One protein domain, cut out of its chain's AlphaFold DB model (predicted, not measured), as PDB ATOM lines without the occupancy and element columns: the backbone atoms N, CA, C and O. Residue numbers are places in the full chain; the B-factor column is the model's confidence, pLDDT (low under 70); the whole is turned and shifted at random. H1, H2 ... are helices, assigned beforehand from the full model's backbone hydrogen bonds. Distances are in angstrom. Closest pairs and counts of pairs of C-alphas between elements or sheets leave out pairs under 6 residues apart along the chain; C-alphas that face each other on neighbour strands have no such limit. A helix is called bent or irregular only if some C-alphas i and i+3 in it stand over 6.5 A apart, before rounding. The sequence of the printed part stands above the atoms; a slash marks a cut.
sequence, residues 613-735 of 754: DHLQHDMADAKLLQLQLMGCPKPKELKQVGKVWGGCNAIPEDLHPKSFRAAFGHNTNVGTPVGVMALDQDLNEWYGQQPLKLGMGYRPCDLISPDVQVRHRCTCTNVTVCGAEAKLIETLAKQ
ATOM      1  N   ASP A 613     -43.887  24.130 -27.862       91.25
ATOM      2  CA  ASP A 613     -44.320  25.501 -27.560       91.25
ATOM      3  C   ASP A 613     -43.129  26.470 -27.508       91.25
ATOM      4  O   ASP A 613     -43.201  27.567 -28.059       91.25
ATOM      5  N   HIS A 614     -41.987  26.029 -26.965       91.06
ATOM      6  CA  HIS A 614     -40.732  26.786 -27.030       91.06
ATOM      7  C   HIS A 614     -40.302  27.012 -28.490       91.06
ATOM      8  O   HIS A 614     -39.936  28.123 -28.871       91.06
ATOM      9  N   LEU A 615     -40.418  25.976 -29.332       93.62
ATOM     10  CA  LEU A 615     -40.066  26.039 -30.755       93.62
ATOM     11  C   LEU A 615     -41.045  26.899 -31.573       93.62
ATOM     12  O   LEU A 615     -40.624  27.626 -32.467       93.62
ATOM     13  N   GLN A 616     -42.341  26.896 -31.241       93.88
ATOM     14  CA  GLN A 616     -43.305  27.840 -31.823       93.88
ATOM     15  C   GLN A 616     -42.914  29.297 -31.535       93.88
ATOM     16  O   GLN A 616     -43.067  30.148 -32.412       93.88
ATOM     17  N   HIS A 617     -42.380  29.583 -30.341       93.56
ATOM     18  CA  HIS A 617     -41.843  30.902 -30.024       93.56
ATOM     19  C   HIS A 617     -40.550  31.208 -30.808       93.56
ATOM     20  O   HIS A 617     -40.474  32.299 -31.363       93.56
ATOM     21  N   ASP A 618     -39.602  30.269 -30.971       93.12
ATOM     22  CA  ASP A 618     -38.425  30.442 -31.858       93.12
ATOM     23  C   ASP A 618     -38.842  30.805 -33.299       93.12
ATOM     24  O   ASP A 618     -38.321  31.748 -33.896       93.12
ATOM     25  N   MET A 619     -39.825  30.091 -33.858       94.38
ATOM     26  CA  MET A 619     -40.326  30.315 -35.222       94.38
ATOM     27  C   MET A 619     -41.141  31.608 -35.374       94.38
ATOM     28  O   MET A 619     -41.298  32.108 -36.492       94.38
ATOM     29  N   ALA A 620     -41.713  32.128 -34.286       93.56
ATOM     30  CA  ALA A 620     -42.369  33.432 -34.254       93.56
ATOM     31  C   ALA A 620     -41.335  34.563 -34.131       93.56
ATOM     32  O   ALA A 620     -41.434  35.556 -34.853       93.56
ATOM     33  N   ASP A 621     -40.315  34.370 -33.291       93.06
ATOM     34  CA  ASP A 621     -39.171  35.267 -33.122       93.06
ATOM     35  C   ASP A 621     -38.464  35.499 -34.472       93.06
ATOM     36  O   ASP A 621     -38.335  36.648 -34.897       93.06
ATOM     37  N   ALA A 622     -38.137  34.443 -35.226       93.12
ATOM     38  CA  ALA A 622     -37.529  34.553 -36.560       93.12
ATOM     39  C   ALA A 622     -38.348  35.402 -37.556       93.12
ATOM     40  O   ALA A 622     -37.804  36.229 -38.287       93.12
ATOM     41  N   LYS A 623     -39.679  35.253 -37.557       94.19
ATOM     42  CA  LYS A 623     -40.583  36.026 -38.433       94.19
ATOM     43  C   LYS A 623     -40.691  37.486 -37.998       94.19
ATOM     44  O   LYS A 623     -40.788  38.379 -38.837       94.19
ATOM     45  N   LEU A 624     -40.653  37.753 -36.692       93.31
ATOM     46  CA  LEU A 624     -40.597  39.117 -36.164       93.31
ATOM     47  C   LEU A 624     -39.245  39.786 -36.450       93.31
ATOM     48  O   LEU A 624     -39.222  40.997 -36.679       93.31
ATOM     49  N   LEU A 625     -38.150  39.016 -36.503       92.44
ATOM     50  CA  LEU A 625     -36.839  39.493 -36.945       92.44
ATOM     51  C   LEU A 625     -36.855  39.862 -38.434       92.44
ATOM     52  O   LEU A 625     -36.570  41.014 -38.766       92.44
ATOM     53  N   GLN A 626     -37.313  38.952 -39.301       93.19
ATOM     54  CA  GLN A 626     -37.481  39.176 -40.745       93.19
ATOM     55  C   GLN A 626     -38.300  40.442 -41.065       93.19
ATOM     56  O   GLN A 626     -37.978  41.182 -41.993       93.19
ATOM     57  N   LEU A 627     -39.339  40.730 -40.271       93.62
ATOM     58  CA  LEU A 627     -40.195  41.914 -40.426       93.62
ATOM     59  C   LEU A 627     -39.662  43.190 -39.741       93.62
ATOM     60  O   LEU A 627     -40.268  44.250 -39.899       93.62
ATOM     61  N   GLN A 628     -38.559  43.115 -38.989       92.31
ATOM     62  CA  GLN A 628     -38.005  44.210 -38.172       92.31
ATOM     63  C   GLN A 628     -38.984  44.737 -37.094       92.31
ATOM     64  O   GLN A 628     -39.050  45.935 -36.800       92.31
ATOM     65  N   LEU A 629     -39.768  43.825 -36.503       93.00
ATOM     66  CA  LEU A 629     -40.827  44.102 -35.518       93.00
ATOM     67  C   LEU A 629     -40.589  43.465 -34.137       93.00
ATOM     68  O   LEU A 629     -41.406  43.663 -33.232       93.00
ATOM     69  N   MET A 630     -39.498  42.724 -33.934       92.19
ATOM     70  CA  MET A 630     -39.226  42.053 -32.659       92.19
ATOM     71  C   MET A 630     -39.063  43.056 -31.504       92.19
ATOM     72  O   MET A 630     -38.453  44.120 -31.644       92.19
ATOM     73  N   GLY A 631     -39.647  42.727 -30.346       90.38
ATOM     74  CA  GLY A 631     -39.673  43.599 -29.170       90.38
ATOM     75  C   GLY A 631     -40.354  44.949 -29.404       90.38
ATOM     76  O   GLY A 631     -39.994  45.926 -28.743       90.38
ATOM     77  N   CYS A 632     -41.286  45.049 -30.356       90.88
ATOM     78  CA  CYS A 632     -41.921  46.300 -30.762       90.88
ATOM     79  C   CYS A 632     -43.446  46.155 -30.967       90.88
ATOM     80  O   CYS A 632     -43.936  45.051 -31.185       90.88
ATOM     81  N   PRO A 633     -44.225  47.258 -30.893       90.88
ATOM     82  CA  PRO A 633     -43.803  48.635 -30.610       90.88
ATOM     83  C   PRO A 633     -43.518  48.890 -29.118       90.88
ATOM     84  O   PRO A 633     -44.368  48.666 -28.258       90.88
ATOM     85  N   LYS A 634     -42.341  49.444 -28.799       88.75
ATOM     86  CA  LYS A 634     -41.965  49.803 -27.419       88.75
ATOM     87  C   LYS A 634     -42.814  50.986 -26.889       88.75
ATOM     88  O   LYS A 634     -43.005  51.963 -27.624       88.75
ATOM     89  N   PRO A 635     -43.317  50.959 -25.632       91.44
ATOM     90  CA  PRO A 635     -44.096  52.061 -25.056       91.44
ATOM     91  C   PRO A 635     -43.368  53.408 -25.073       91.44
ATOM     92  O   PRO A 635     -42.165  53.498 -24.835       91.44
ATOM     93  N   LYS A 636     -44.117  54.493 -25.308       89.62
ATOM     94  CA  LYS A 636     -43.558  55.854 -25.429       89.62
ATOM     95  C   LYS A 636     -42.938  56.340 -24.119       89.62
ATOM     96  O   LYS A 636     -42.013  57.149 -24.142       89.62
ATOM     97  N   GLU A 637     -43.428  55.827 -22.997       91.19
ATOM     98  CA  GLU A 637     -42.914  56.060 -21.653       91.19
ATOM     99  C   GLU A 637     -41.480  55.541 -21.465       91.19
ATOM    100  O   GLU A 637     -40.731  56.138 -20.698       91.19
ATOM    101  N   LEU A 638     -41.039  54.520 -22.216       87.81
ATOM    102  CA  LEU A 638     -39.660  54.016 -22.122       87.81
ATOM    103  C   LEU A 638     -38.618  55.027 -22.613       87.81
ATOM    104  O   LEU A 638     -37.468  54.966 -22.205       87.81
ATOM    105  N   LYS A 639     -39.015  56.055 -23.378       80.00
ATOM    106  CA  LYS A 639     -38.128  57.190 -23.707       80.00
ATOM    107  C   LYS A 639     -37.729  58.037 -22.486       80.00
ATOM    108  O   LYS A 639     -36.975  58.994 -22.641       80.00
ATOM    109  N   GLN A 640     -38.265  57.730 -21.303       74.62
ATOM    110  CA  GLN A 640     -37.997  58.412 -20.036       74.62
ATOM    111  C   GLN A 640     -37.070  57.602 -19.107       74.62
ATOM    112  O   GLN A 640     -36.624  58.151 -18.100       74.62
ATOM    113  N   VAL A 641     -36.774  56.327 -19.413       72.06
ATOM    114  CA  VAL A 641     -35.936  55.439 -18.582       72.06
ATOM    115  C   VAL A 641     -34.958  54.624 -19.434       72.06
ATOM    116  O   VAL A 641     -35.340  54.036 -20.439       72.06
ATOM    117  N   GLY A 642     -33.692  54.577 -19.016       61.19
ATOM    118  CA  GLY A 642     -32.633  53.847 -19.717       61.19
ATOM    119  C   GLY A 642     -32.218  54.467 -21.064       61.19
ATOM    120  O   GLY A 642     -32.990  55.117 -21.763       61.19
ATOM    121  N   LYS A 643     -30.959  54.253 -21.463       67.44
ATOM    122  CA  LYS A 643     -30.491  54.563 -22.833       67.44
ATOM    123  C   LYS A 643     -30.739  53.414 -23.817       67.44
ATOM    124  O   LYS A 643     -30.515  53.575 -25.010       67.44
ATOM    125  N   VAL A 644     -31.168  52.261 -23.305       78.38
ATOM    126  CA  VAL A 644     -31.075  50.957 -23.979       78.38
ATOM    127  C   VAL A 644     -32.396  50.441 -24.552       78.38
ATOM    128  O   VAL A 644     -32.412  49.413 -25.212       78.38
ATOM    129  N   TRP A 645     -33.497  51.179 -24.386       85.69
ATOM    130  CA  TRP A 645     -34.817  50.842 -24.947       85.69
ATOM    131  C   TRP A 645     -35.042  51.404 -26.365       85.69
ATOM    132  O   TRP A 645     -36.171  51.695 -26.765       85.69
ATOM    133  N   GLY A 646     -33.957  51.597 -27.120       79.81
ATOM    134  CA  GLY A 646     -33.989  52.006 -28.524       79.81
ATOM    135  C   GLY A 646     -34.129  50.817 -29.479       79.81
ATOM    136  O   GLY A 646     -33.703  49.711 -29.163       79.81
ATOM    137  N   GLY A 647     -34.695  51.070 -30.662       86.00
ATOM    138  CA  GLY A 647     -34.796  50.086 -31.745       86.00
ATOM    139  C   GLY A 647     -35.846  48.983 -31.546       86.00
ATOM    140  O   GLY A 647     -36.633  48.988 -30.596       86.00
ATOM    141  N   CYS A 648     -35.827  48.049 -32.488       90.25
ATOM    142  CA  CYS A 648     -36.468  46.731 -32.478       90.25
ATOM    143  C   CYS A 648     -35.353  45.700 -32.769       90.25
ATOM    144  O   CYS A 648     -34.224  46.118 -33.039       90.25
ATOM    145  N   ASN A 649     -35.643  44.397 -32.740       91.50
ATOM    146  CA  ASN A 649     -34.688  43.340 -33.121       91.50
ATOM    147  C   ASN A 649     -33.358  43.311 -32.326       91.50
ATOM    148  O   ASN A 649     -32.351  42.827 -32.838       91.50
ATOM    149  N   ALA A 650     -33.300  43.807 -31.086       91.00
ATOM    150  CA  ALA A 650     -32.088  43.629 -30.282       91.00
ATOM    151  C   ALA A 650     -32.017  42.203 -29.718       91.00
ATOM    152  O   ALA A 650     -32.919  41.783 -28.995       91.00
ATOM    153  N   ILE A 651     -30.944  41.473 -30.009       89.94
ATOM    154  CA  ILE A 651     -30.771  40.089 -29.561       89.94
ATOM    155  C   ILE A 651     -29.684  40.048 -28.471       89.94
ATOM    156  O   ILE A 651     -28.597  40.595 -28.677       89.94
ATOM    157  N   PRO A 652     -29.932  39.405 -27.311       90.81
ATOM    158  CA  PRO A 652     -31.101  38.588 -26.972       90.81
ATOM    159  C   PRO A 652     -32.272  39.349 -26.315       90.81
ATOM    160  O   PRO A 652     -33.235  38.713 -25.900       90.81
ATOM    161  N   GLU A 653     -32.213  40.673 -26.126       90.62
ATOM    162  CA  GLU A 653     -33.123  41.354 -25.184       90.62
ATOM    163  C   GLU A 653     -34.582  41.518 -25.653       90.62
ATOM    164  O   GLU A 653     -35.479  41.619 -24.816       90.62
ATOM    165  N   ASP A 654     -34.825  41.560 -26.963       92.94
ATOM    166  CA  ASP A 654     -36.154  41.725 -27.563       92.94
ATOM    167  C   ASP A 654     -36.825  40.377 -27.947       92.94
ATOM    168  O   ASP A 654     -37.993  40.396 -28.349       92.94
ATOM    169  N   LEU A 655     -36.128  39.236 -27.789       92.75
ATOM    170  CA  LEU A 655     -36.641  37.866 -28.006       92.75
ATOM    171  C   LEU A 655     -37.820  37.520 -27.072       92.75
ATOM    172  O   LEU A 655     -37.969  38.077 -25.974       92.75
ATOM    173  N   HIS A 656     -38.629  36.531 -27.457       93.81
ATOM    174  CA  HIS A 656     -39.684  35.992 -26.604       93.81
ATOM    175  C   HIS A 656     -39.078  35.228 -25.405       93.81
ATOM    176  O   HIS A 656     -38.344  34.270 -25.600       93.81
ATOM    177  N   PRO A 657     -39.386  35.547 -24.132       91.12
ATOM    178  CA  PRO A 657     -38.698  34.936 -22.986       91.12
ATOM    179  C   PRO A 657     -39.036  33.453 -22.763       91.12
ATOM    180  O   PRO A 657     -38.393  32.803 -21.941       91.12
ATOM    181  N   LYS A 658     -40.043  32.935 -23.479       90.69
ATOM    182  CA  LYS A 658     -40.416  31.513 -23.538       90.69
ATOM    183  C   LYS A 658     -39.884  30.795 -24.797       90.69
ATOM    184  O   LYS A 658     -40.228  29.638 -25.000       90.69
ATOM    185  N   SER A 659     -39.120  31.469 -25.666       91.62
ATOM    186  CA  SER A 659     -38.424  30.809 -26.779       91.62
ATOM    187  C   SER A 659     -37.183  30.073 -26.266       91.62
ATOM    188  O   SER A 659     -36.596  30.455 -25.249       91.62
ATOM    189  N   PHE A 660     -36.801  28.995 -26.949       91.06
ATOM    190  CA  PHE A 660     -35.552  28.278 -26.700       91.06
ATOM    191  C   PHE A 660     -34.372  29.221 -26.999       91.06
ATOM    192  O   PHE A 660     -33.497  29.407 -26.147       91.06
ATOM    193  N   ARG A 661     -34.404  29.925 -28.142       90.00
ATOM    194  CA  ARG A 661     -33.388  30.918 -28.543       90.00
ATOM    195  C   ARG A 661     -33.043  31.927 -27.444       90.00
ATOM    196  O   ARG A 661     -31.873  32.289 -27.301       90.00
ATOM    197  N   ALA A 662     -34.028  32.378 -26.663       89.25
ATOM    198  CA  ALA A 662     -33.847  33.361 -25.592       89.25
ATOM    199  C   ALA A 662     -32.930  32.910 -24.445       89.25
ATOM    200  O   ALA A 662     -32.558  33.733 -23.604       89.25
ATOM    201  N   ALA A 663     -32.558  31.633 -24.390       85.88
ATOM    202  CA  ALA A 663     -31.897  31.024 -23.249       85.88
ATOM    203  C   ALA A 663     -30.525  30.401 -23.563       85.88
ATOM    204  O   ALA A 663     -30.046  29.575 -22.792       85.88
ATOM    205  N   PHE A 664     -29.867  30.843 -24.635       85.69
ATOM    206  CA  PHE A 664     -28.443  30.605 -24.907       85.69
ATOM    207  C   PHE A 664     -27.843  31.753 -25.743       85.69
ATOM    208  O   PHE A 664     -28.545  32.695 -26.122       85.69
ATOM    209  N   GLY A 665     -26.528  31.729 -25.976       82.25
ATOM    210  CA  GLY A 665     -25.799  32.838 -26.602       82.25
ATOM    211  C   GLY A 665     -26.060  32.981 -28.104       82.25
ATOM    212  O   GLY A 665     -26.715  33.932 -28.535       82.25
ATOM    213  N   HIS A 666     -25.531  32.036 -28.880       77.69
ATOM    214  CA  HIS A 666     -25.469  32.060 -30.348       77.69
ATOM    215  C   HIS A 666     -25.817  30.669 -30.899       77.69
ATOM    216  O   HIS A 666     -26.821  30.493 -31.589       77.69
ATOM    217  N   ASN A 667     -25.038  29.684 -30.470       74.94
ATOM    218  CA  ASN A 667     -25.226  28.247 -30.595       74.94
ATOM    219  C   ASN A 667     -25.447  27.617 -29.211       74.94
ATOM    220  O   ASN A 667     -25.248  28.271 -28.182       74.94
ATOM    221  N   THR A 668     -25.888  26.359 -29.184       77.44
ATOM    222  CA  THR A 668     -25.914  25.516 -27.982       77.44
ATOM    223  C   THR A 668     -26.046  24.035 -28.349       77.44
ATOM    224  O   THR A 668     -26.237  23.695 -29.511       77.44
ATOM    225  N   ASN A 669     -25.974  23.132 -27.370       73.62
ATOM    226  CA  ASN A 669     -26.183  21.698 -27.577       73.62
ATOM    227  C   ASN A 669     -27.588  21.250 -27.150       73.62
ATOM    228  O   ASN A 669     -28.260  21.905 -26.359       73.62
ATOM    229  N   VAL A 670     -28.027  20.089 -27.632       61.59
ATOM    230  CA  VAL A 670     -29.395  19.568 -27.466       61.59
ATOM    231  C   VAL A 670     -29.408  18.443 -26.394       61.59
ATOM    232  O   VAL A 670     -29.158  17.274 -26.670       61.59
ATOM    233  N   GLY A 671     -29.654  18.849 -25.128       51.44
ATOM    234  CA  GLY A 671     -29.667  18.129 -23.812       51.44
ATOM    235  C   GLY A 671     -31.009  17.983 -23.046       51.44
ATOM    236  O   GLY A 671     -31.662  16.981 -23.262       51.44
ATOM    237  N   THR A 672     -31.425  18.891 -22.128       35.75
ATOM    238  CA  THR A 672     -32.827  19.210 -21.658       35.75
ATOM    239  C   THR A 672     -32.831  20.368 -20.581       35.75
ATOM    240  O   THR A 672     -31.922  20.318 -19.751       35.75
ATOM    241  N   PRO A 673     -33.755  21.380 -20.445       43.03
ATOM    242  CA  PRO A 673     -34.640  22.173 -21.346       43.03
ATOM    243  C   PRO A 673     -34.129  23.634 -21.524       43.03
ATOM    244  O   PRO A 673     -32.999  23.899 -21.131       43.03
ATOM    245  N   VAL A 674     -34.959  24.614 -21.963       57.34
ATOM    246  CA  VAL A 674     -34.877  26.030 -21.488       57.34
ATOM    247  C   VAL A 674     -36.040  26.974 -21.877       57.34
ATOM    248  O   VAL A 674     -36.549  26.939 -22.993       57.34
ATOM    249  N   GLY A 675     -36.267  27.965 -21.000       56.84
ATOM    250  CA  GLY A 675     -36.785  29.309 -21.297       56.84
ATOM    251  C   GLY A 675     -36.381  30.295 -20.179       56.84
ATOM    252  O   GLY A 675     -36.185  29.885 -19.032       56.84
ATOM    253  N   VAL A 676     -36.243  31.598 -20.462       69.31
ATOM    254  CA  VAL A 676     -35.968  32.628 -19.420       69.31
ATOM    255  C   VAL A 676     -37.181  32.813 -18.498       69.31
ATOM    256  O   VAL A 676     -37.046  33.166 -17.327       69.31
ATOM    257  N   MET A 677     -38.370  32.515 -19.019       80.38
ATOM    258  CA  MET A 677     -39.611  32.298 -18.282       80.38
ATOM    259  C   MET A 677     -40.113  30.879 -18.540       80.38
ATOM    260  O   MET A 677     -39.951  30.360 -19.643       80.38
ATOM    261  N   ALA A 678     -40.764  30.278 -17.544       81.00
ATOM    262  CA  ALA A 678     -41.491  29.026 -17.732       81.00
ATOM    263  C   ALA A 678     -42.712  29.232 -18.652       81.00
ATOM    264  O   ALA A 678     -43.271  30.332 -18.722       81.00
ATOM    265  N   LEU A 679     -43.149  28.173 -19.343       82.31
ATOM    266  CA  LEU A 679     -44.280  28.236 -20.281       82.31
ATOM    267  C   LEU A 679     -45.586  28.707 -19.623       82.31
ATOM    268  O   LEU A 679     -46.368  29.420 -20.253       82.31
ATOM    269  N   ASP A 680     -45.807  28.354 -18.357       84.19
ATOM    270  CA  ASP A 680     -46.986  28.710 -17.566       84.19
ATOM    271  C   ASP A 680     -46.877  30.073 -16.857       84.19
ATOM    272  O   ASP A 680     -47.882  30.570 -16.343       84.19
ATOM    273  N   GLN A 681     -45.704  30.722 -16.863       85.56
ATOM    274  CA  GLN A 681     -45.540  32.047 -16.261       85.56
ATOM    275  C   GLN A 681     -46.322  33.115 -17.050       85.56
ATOM    276  O   GLN A 681     -46.293  33.162 -18.285       85.56
ATOM    277  N   ASP A 682     -47.011  34.006 -16.335       87.81
ATOM    278  CA  ASP A 682     -47.737  35.136 -16.917       87.81
ATOM    279  C   ASP A 682     -46.761  36.189 -17.480       87.81
ATOM    280  O   ASP A 682     -45.943  36.742 -16.748       87.81
ATOM    281  N   LEU A 683     -46.884  36.517 -18.772       88.44
ATOM    282  CA  LEU A 683     -46.080  37.545 -19.452       88.44
ATOM    283  C   LEU A 683     -46.332  38.978 -18.920       88.44
ATOM    284  O   LEU A 683     -45.578  39.899 -19.242       88.44
ATOM    285  N   ASN A 684     -47.368  39.192 -18.097       91.12
ATOM    286  CA  ASN A 684     -47.547  40.430 -17.328       91.12
ATOM    287  C   ASN A 684     -46.527  40.568 -16.171       91.12
ATOM    288  O   ASN A 684     -46.333  41.670 -15.644       91.12
ATOM    289  N   GLU A 685     -45.851  39.486 -15.772       90.62
ATOM    290  CA  GLU A 685     -44.661  39.531 -14.923       90.62
ATOM    291  C   GLU A 685     -43.418  39.758 -15.791       90.62
ATOM    292  O   GLU A 685     -43.178  39.038 -16.752       90.62
ATOM    293  N   TRP A 686     -42.603  40.775 -15.486       91.19
ATOM    294  CA  TRP A 686     -41.490  41.135 -16.375       91.19
ATOM    295  C   TRP A 686     -40.239  40.249 -16.232       91.19
ATOM    296  O   TRP A 686     -39.535  40.012 -17.218       91.19
ATOM    297  N   TYR A 687     -39.960  39.782 -15.013       90.50
ATOM    298  CA  TYR A 687     -38.775  38.989 -14.670       90.50
ATOM    299  C   TYR A 687     -39.143  37.504 -14.585       90.50
ATOM    300  O   TYR A 687     -40.207  37.169 -14.063       90.50
ATOM    301  N   GLY A 688     -38.263  36.611 -15.041       79.12
ATOM    302  CA  GLY A 688     -38.453  35.172 -14.848       79.12
ATOM    303  C   GLY A 688     -38.383  34.780 -13.370       79.12
ATOM    304  O   GLY A 688     -37.550  35.309 -12.632       79.12
ATOM    305  N   GLN A 689     -39.211  33.827 -12.929       69.88
ATOM    306  CA  GLN A 689     -39.137  33.278 -11.559       69.88
ATOM    307  C   GLN A 689     -37.983  32.260 -11.367       69.88
ATOM    308  O   GLN A 689     -37.938  31.547 -10.365       69.88
ATOM    309  N   GLN A 690     -37.046  32.184 -12.320       62.47
ATOM    310  CA  GLN A 690     -36.049  31.116 -12.419       62.47
ATOM    311  C   GLN A 690     -35.052  31.089 -11.238       62.47
ATOM    312  O   GLN A 690     -34.441  32.118 -10.921       62.47
ATOM    313  N   PRO A 691     -34.783  29.914 -10.629       58.41
ATOM    314  CA  PRO A 691     -33.936  29.798  -9.435       58.41
ATOM    315  C   PRO A 691     -32.459  30.140  -9.692       58.41
ATOM    316  O   PRO A 691     -31.737  30.492  -8.760       58.41
ATOM    317  N   LEU A 692     -32.009  30.067 -10.949       63.41
ATOM    318  CA  LEU A 692     -30.621  30.302 -11.359       63.41
ATOM    319  C   LEU A 692     -30.248  31.790 -11.530       63.41
ATOM    320  O   LEU A 692     -29.085  32.086 -11.793       63.41
ATOM    321  N   LYS A 693     -31.200  32.732 -11.391       80.25
ATOM    322  CA  LYS A 693     -31.016  34.171 -11.699       80.25
ATOM    323  C   LYS A 693     -30.375  34.432 -13.079       80.25
ATOM    324  O   LYS A 693     -29.375  35.152 -13.188       80.25
ATOM    325  N   LEU A 694     -30.931  33.853 -14.136       84.50
ATOM    326  CA  LEU A 694     -30.453  34.071 -15.504       84.50
ATOM    327  C   LEU A 694     -31.379  35.042 -16.242       84.50
ATOM    328  O   LEU A 694     -32.594  35.006 -16.059       84.50
ATOM    329  N   GLY A 695     -30.788  35.915 -17.053       88.19
ATOM    330  CA  GLY A 695     -31.490  36.799 -17.976       88.19
ATOM    331  C   GLY A 695     -31.385  36.328 -19.426       88.19
ATOM    332  O   GLY A 695     -30.808  35.277 -19.719       88.19
ATOM    333  N   MET A 696     -31.912  37.145 -20.342       90.38
ATOM    334  CA  MET A 696     -31.903  36.874 -21.787       90.38
ATOM    335  C   MET A 696     -30.493  36.517 -22.295       90.38
ATOM    336  O   MET A 696     -29.536  37.256 -22.042       90.38
ATOM    337  N   GLY A 697     -30.384  35.396 -23.013       86.94
ATOM    338  CA  GLY A 697     -29.140  34.801 -23.513       86.94
ATOM    339  C   GLY A 697     -28.369  33.956 -22.490       86.94
ATOM    340  O   GLY A 697     -27.142  33.943 -22.535       86.94
ATOM    341  N   TYR A 698     -29.057  33.333 -21.520       83.00
ATOM    342  CA  TYR A 698     -28.471  32.593 -20.376       83.00
ATOM    343  C   TYR A 698     -27.506  33.425 -19.501       83.00
ATOM    344  O   TYR A 698     -26.713  32.888 -18.726       83.00
ATOM    345  N   ARG A 699     -27.545  34.760 -19.614       85.31
ATOM    346  CA  ARG A 699     -26.574  35.665 -18.979       85.31
ATOM    347  C   ARG A 699     -26.833  35.740 -17.461       85.31
ATOM    348  O   ARG A 699     -27.937  36.131 -17.075       85.31
ATOM    349  N   PRO A 700     -25.863  35.428 -16.574       87.12
ATOM    350  CA  PRO A 700     -26.079  35.504 -15.127       87.12
ATOM    351  C   PRO A 700     -26.342  36.938 -14.658       87.12
ATOM    352  O   PRO A 700     -25.493  37.813 -14.824       87.12
ATOM    353  N   CYS A 701     -27.493  37.188 -14.030       88.88
ATOM    354  CA  CYS A 701     -27.951  38.540 -13.696       88.88
ATOM    355  C   CYS A 701     -26.976  39.334 -12.814       88.88
ATOM    356  O   CYS A 701     -26.825  40.542 -12.995       88.88
ATOM    357  N   ASP A 702     -26.283  38.657 -11.893       89.56
ATOM    358  CA  ASP A 702     -25.300  39.272 -10.992       89.56
ATOM    359  C   ASP A 702     -23.997  39.707 -11.723       89.56
ATOM    360  O   ASP A 702     -23.189  40.424 -11.137       89.56
ATOM    361  N   LEU A 703     -23.797  39.313 -12.994       89.88
ATOM    362  CA  LEU A 703     -22.692  39.758 -13.869       89.88
ATOM    363  C   LEU A 703     -23.111  40.835 -14.889       89.88
ATOM    364  O   LEU A 703     -22.255  41.447 -15.527       89.88
ATOM    365  N   ILE A 704     -24.413  41.077 -15.058       91.19
ATOM    366  CA  ILE A 704     -24.950  42.080 -15.986       91.19
ATOM    367  C   ILE A 704     -24.911  43.461 -15.316       91.19
ATOM    368  O   ILE A 704     -25.345  43.608 -14.173       91.19
ATOM    369  N   SER A 705     -24.427  44.490 -16.023       92.81
ATOM    370  CA  SER A 705     -24.365  45.857 -15.479       92.81
ATOM    371  C   SER A 705     -25.769  46.381 -15.122       92.81
ATOM    372  O   SER A 705     -26.701  46.191 -15.910       92.81
ATOM    373  N   PRO A 706     -25.973  47.051 -13.966       93.00
ATOM    374  CA  PRO A 706     -27.311  47.435 -13.514       93.00
ATOM    375  C   PRO A 706     -28.126  48.280 -14.501       93.00
ATOM    376  O   PRO A 706     -29.344  48.148 -14.530       93.00
ATOM    377  N   ASP A 707     -27.487  49.095 -15.342       91.06
ATOM    378  CA  ASP A 707     -28.130  49.919 -16.379       91.06
ATOM    379  C   ASP A 707     -28.674  49.134 -17.591       91.06
ATOM    380  O   ASP A 707     -29.338  49.721 -18.444       91.06
ATOM    381  N   VAL A 708     -28.443  47.817 -17.650       91.69
ATOM    382  CA  VAL A 708     -29.042  46.891 -18.633       91.69
ATOM    383  C   VAL A 708     -29.742  45.676 -18.006       91.69
ATOM    384  O   VAL A 708     -30.411  44.930 -18.720       91.69
ATOM    385  N   GLN A 709     -29.669  45.486 -16.680       92.75
ATOM    386  CA  GLN A 709     -30.301  44.352 -15.981       92.75
ATOM    387  C   GLN A 709     -31.800  44.228 -16.285       92.75
ATOM    388  O   GLN A 709     -32.261  43.151 -16.662       92.75
ATOM    389  N   VAL A 710     -32.562  45.322 -16.185       93.19
ATOM    390  CA  VAL A 710     -34.020  45.275 -16.391       93.19
ATOM    391  C   VAL A 710     -34.358  44.901 -17.836       93.19
ATOM    392  O   VAL A 710     -35.267  44.098 -18.043       93.19
ATOM    393  N   ARG A 711     -33.598  45.383 -18.832       91.44
ATOM    394  CA  ARG A 711     -33.779  44.970 -20.234       91.44
ATOM    395  C   ARG A 711     -33.516  43.472 -20.435       91.44
ATOM    396  O   ARG A 711     -34.290  42.809 -21.113       91.44
ATOM    397  N   HIS A 712     -32.517  42.916 -19.750       92.06
ATOM    398  CA  HIS A 712     -32.237  41.474 -19.710       92.06
ATOM    399  C   HIS A 712     -33.249  40.624 -18.917       92.06
ATOM    400  O   HIS A 712     -33.012  39.429 -18.742       92.06
ATOM    401  N   ARG A 713     -34.361  41.200 -18.431       92.38
ATOM    402  CA  ARG A 713     -35.325  40.565 -17.503       92.38
ATOM    403  C   ARG A 713     -34.720  40.143 -16.159       92.38
ATOM    404  O   ARG A 713     -35.329  39.380 -15.413       92.38
ATOM    405  N   CYS A 714     -33.572  40.712 -15.802       92.19
ATOM    406  CA  CYS A 714     -32.967  40.578 -14.485       92.19
ATOM    407  C   CYS A 714     -33.543  41.599 -13.502       92.19
ATOM    408  O   CYS A 714     -33.792  42.758 -13.845       92.19
ATOM    409  N   THR A 715     -33.717  41.186 -12.248       92.06
ATOM    410  CA  THR A 715     -34.140  42.091 -11.177       92.06
ATOM    411  C   THR A 715     -33.048  43.125 -10.882       92.06
ATOM    412  O   THR A 715     -31.855  42.825 -10.868       92.06
ATOM    413  N   CYS A 716     -33.457  44.379 -10.676       92.25
ATOM    414  CA  CYS A 716     -32.532  45.501 -10.519       92.25
ATOM    415  C   CYS A 716     -31.726  45.409  -9.209       92.25
ATOM    416  O   CYS A 716     -32.258  45.641  -8.123       92.25
ATOM    417  N   THR A 717     -30.424  45.136  -9.315       92.81
ATOM    418  CA  THR A 717     -29.515  45.009  -8.157       92.81
ATOM    419  C   THR A 717     -29.107  46.355  -7.549       92.81
ATOM    420  O   THR A 717     -28.859  46.438  -6.347       92.81
ATOM    421  N   ASN A 718     -29.069  47.433  -8.344       94.50
ATOM    422  CA  ASN A 718     -28.761  48.785  -7.873       94.50
ATOM    423  C   ASN A 718     -29.909  49.752  -8.184       94.50
ATOM    424  O   ASN A 718     -29.964  50.369  -9.250       94.50
ATOM    425  N   VAL A 719     -30.791  49.941  -7.201       94.12
ATOM    426  CA  VAL A 719     -31.975  50.815  -7.289       94.12
ATOM    427  C   VAL A 719     -31.664  52.271  -7.661       94.12
ATOM    428  O   VAL A 719     -32.541  52.959  -8.176       94.12
ATOM    429  N   THR A 720     -30.427  52.739  -7.459       94.31
ATOM    430  CA  THR A 720     -29.982  54.091  -7.849       94.31
ATOM    431  C   THR A 720     -29.781  54.223  -9.361       94.31
ATOM    432  O   THR A 720     -29.884  55.320  -9.898       94.31
ATOM    433  N   VAL A 721     -29.488  53.110 -10.039       92.81
ATOM    434  CA  VAL A 721     -29.231  53.045 -11.485       92.81
ATOM    435  C   VAL A 721     -30.499  52.625 -12.228       92.81
ATOM    436  O   VAL A 721     -30.976  53.359 -13.085       92.81
ATOM    437  N   CYS A 722     -31.087  51.485 -11.853       92.75
ATOM    438  CA  CYS A 722     -32.200  50.863 -12.578       92.75
ATOM    439  C   CYS A 722     -33.553  50.896 -11.845       92.75
ATOM    440  O   CYS A 722     -34.551  50.435 -12.391       92.75
ATOM    441  N   GLY A 723     -33.644  51.440 -10.626       93.38
ATOM    442  CA  GLY A 723     -34.871  51.343  -9.816       93.38
ATOM    443  C   GLY A 723     -36.076  52.098 -10.395       93.38
ATOM    444  O   GLY A 723     -37.217  51.666 -10.235       93.38
ATOM    445  N   ALA A 724     -35.835  53.205 -11.106       92.81
ATOM    446  CA  ALA A 724     -36.881  53.938 -11.824       92.81
ATOM    447  C   ALA A 724     -37.369  53.180 -13.073       92.81
ATOM    448  O   ALA A 724     -38.565  53.176 -13.366       92.81
ATOM    449  N   GLU A 725     -36.447  52.513 -13.769       93.38
ATOM    450  CA  GLU A 725     -36.709  51.690 -14.948       93.38
ATOM    451  C   GLU A 725     -37.508  50.438 -14.575       93.38
ATOM    452  O   GLU A 725     -38.619  50.269 -15.067       93.38
ATOM    453  N   ALA A 726     -37.010  49.651 -13.616       94.12
ATOM    454  CA  ALA A 726     -37.677  48.487 -13.026       94.12
ATOM    455  C   ALA A 726     -39.145  48.779 -12.681       94.12
ATOM    456  O   ALA A 726     -40.059  48.111 -13.162       94.12
ATOM    457  N   LYS A 727     -39.386  49.854 -11.921       94.69
ATOM    458  CA  LYS A 727     -40.732  50.249 -11.497       94.69
ATOM    459  C   LYS A 727     -41.651  50.621 -12.665       94.69
ATOM    460  O   LYS A 727     -42.843  50.309 -12.613       94.69
ATOM    461  N   LEU A 728     -41.144  51.303 -13.695       94.50
ATOM    462  CA  LEU A 728     -41.945  51.648 -14.873       94.50
ATOM    463  C   LEU A 728     -42.240  50.406 -15.722       94.50
ATOM    464  O   LEU A 728     -43.389  50.193 -16.102       94.50
ATOM    465  N   ILE A 729     -41.232  49.568 -15.955       93.62
ATOM    466  CA  ILE A 729     -41.333  48.322 -16.718       93.62
ATOM    467  C   ILE A 729     -42.337  47.364 -16.066       93.62
ATOM    468  O   ILE A 729     -43.267  46.923 -16.734       93.62
ATOM    469  N   GLU A 730     -42.256  47.135 -14.752       94.06
ATOM    470  CA  GLU A 730     -43.254  46.352 -14.008       94.06
ATOM    471  C   GLU A 730     -44.669  46.929 -14.119       94.06
ATOM    472  O   GLU A 730     -45.641  46.180 -14.185       94.06
ATOM    473  N   THR A 731     -44.801  48.259 -14.124       95.25
ATOM    474  CA  THR A 731     -46.101  48.934 -14.243       95.25
ATOM    475  C   THR A 731     -46.692  48.769 -15.645       95.25
ATOM    476  O   THR A 731     -47.906  48.638 -15.777       95.25
ATOM    477  N   LEU A 732     -45.858  48.757 -16.689       93.94
ATOM    478  CA  LEU A 732     -46.275  48.547 -18.078       93.94
ATOM    479  C   LEU A 732     -46.539  47.064 -18.382       93.94
ATOM    480  O   LEU A 732     -47.506  46.756 -19.079       93.94
ATOM    481  N   ALA A 733     -45.737  46.150 -17.832       92.88
ATOM    482  CA  ALA A 733     -45.935  44.707 -17.959       92.88
ATOM    483  C   ALA A 733     -47.277  44.292 -17.338       92.88
ATOM    484  O   ALA A 733     -48.113  43.735 -18.037       92.88
ATOM    485  N   LYS A 734     -47.573  44.741 -16.108       93.75
ATOM    486  CA  LYS A 734     -48.869  44.541 -15.417       93.75
ATOM    487  C   LYS A 734     -50.072  45.241 -16.076       93.75
ATOM    488  O   LYS A 734     -51.191  45.127 -15.582       93.75
ATOM    489  N   GLN A 735     -49.858  45.997 -17.155       93.62
ATOM    490  CA  GLN A 735     -50.909  46.585 -17.997       93.62
ATOM    491  C   GLN A 735     -51.076  45.838 -19.337       93.62
ATOM    492  O   GLN A 735     -51.855  46.291 -20.173       93.62
TER     493      GLN A 735
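What this domain is: This is residues 613 to 735 of the 754 residues of the protein "Methyltransf_21 domain-containing protein" of Trebouxia sp. A1-2 (UniProt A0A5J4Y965). With little regular structure, this is a compact body mostly of loops, with H1 at one side and the longest helix, H4, at the other, where short H3 touches H4 and H2 is near it. Residues 667 to 672 stick out. The printed part has 123 residues, 38 of them in four named helices, H1 to H4 in chain order, with no named strand: all helix, radius of gyration of the C-alphas 13.8 A, spans 40 by 33 by 25 A.

How they stand to each other: H4, residues 719 to 733, is irregular: C-alphas 721 and 724 are 7.7 A apart. With residues 721 to 722 alone it touches H3, residues 706 to 709; the closest C-alphas, of Asp 707 and Cys 722, are 5.6 A apart. H2, residues 636 to 640, is close to H4 but not clearly touching: the closest C-alphas, of Leu 638 and Leu 728, are 8.0 A apart. H1, residues 613 to 626, is apart from the other helices. O i to N i+4 pairs within hydrogen-bond range are 9 of 10 in H1, 9 of 11 in H4 and 0 of 1 in H2, while H3, with 4 residues, is too short for any O i to N i+4 pair; of the O i to N i+3 pairs, 2 of 2 in H2 and the 1 pair in H3 are within range.

Where its parts are: H4 measures 18.6 A, ending at C-alpha 733 (-45.935, 44.707, -17.959). H1 measures 20.2 A from C-alpha 613 (-44.320, 25.501, -27.560).

The domain as a whole: The farthest C-alphas, of Gln 640 and Gly 671, are 41.3 A apart. The printed part has no cut; the H2 to H3 link, residues 641 to 705, is long. pLDDT is under 70 at residues 642 to 643, 670 to 676 and 689 to 692.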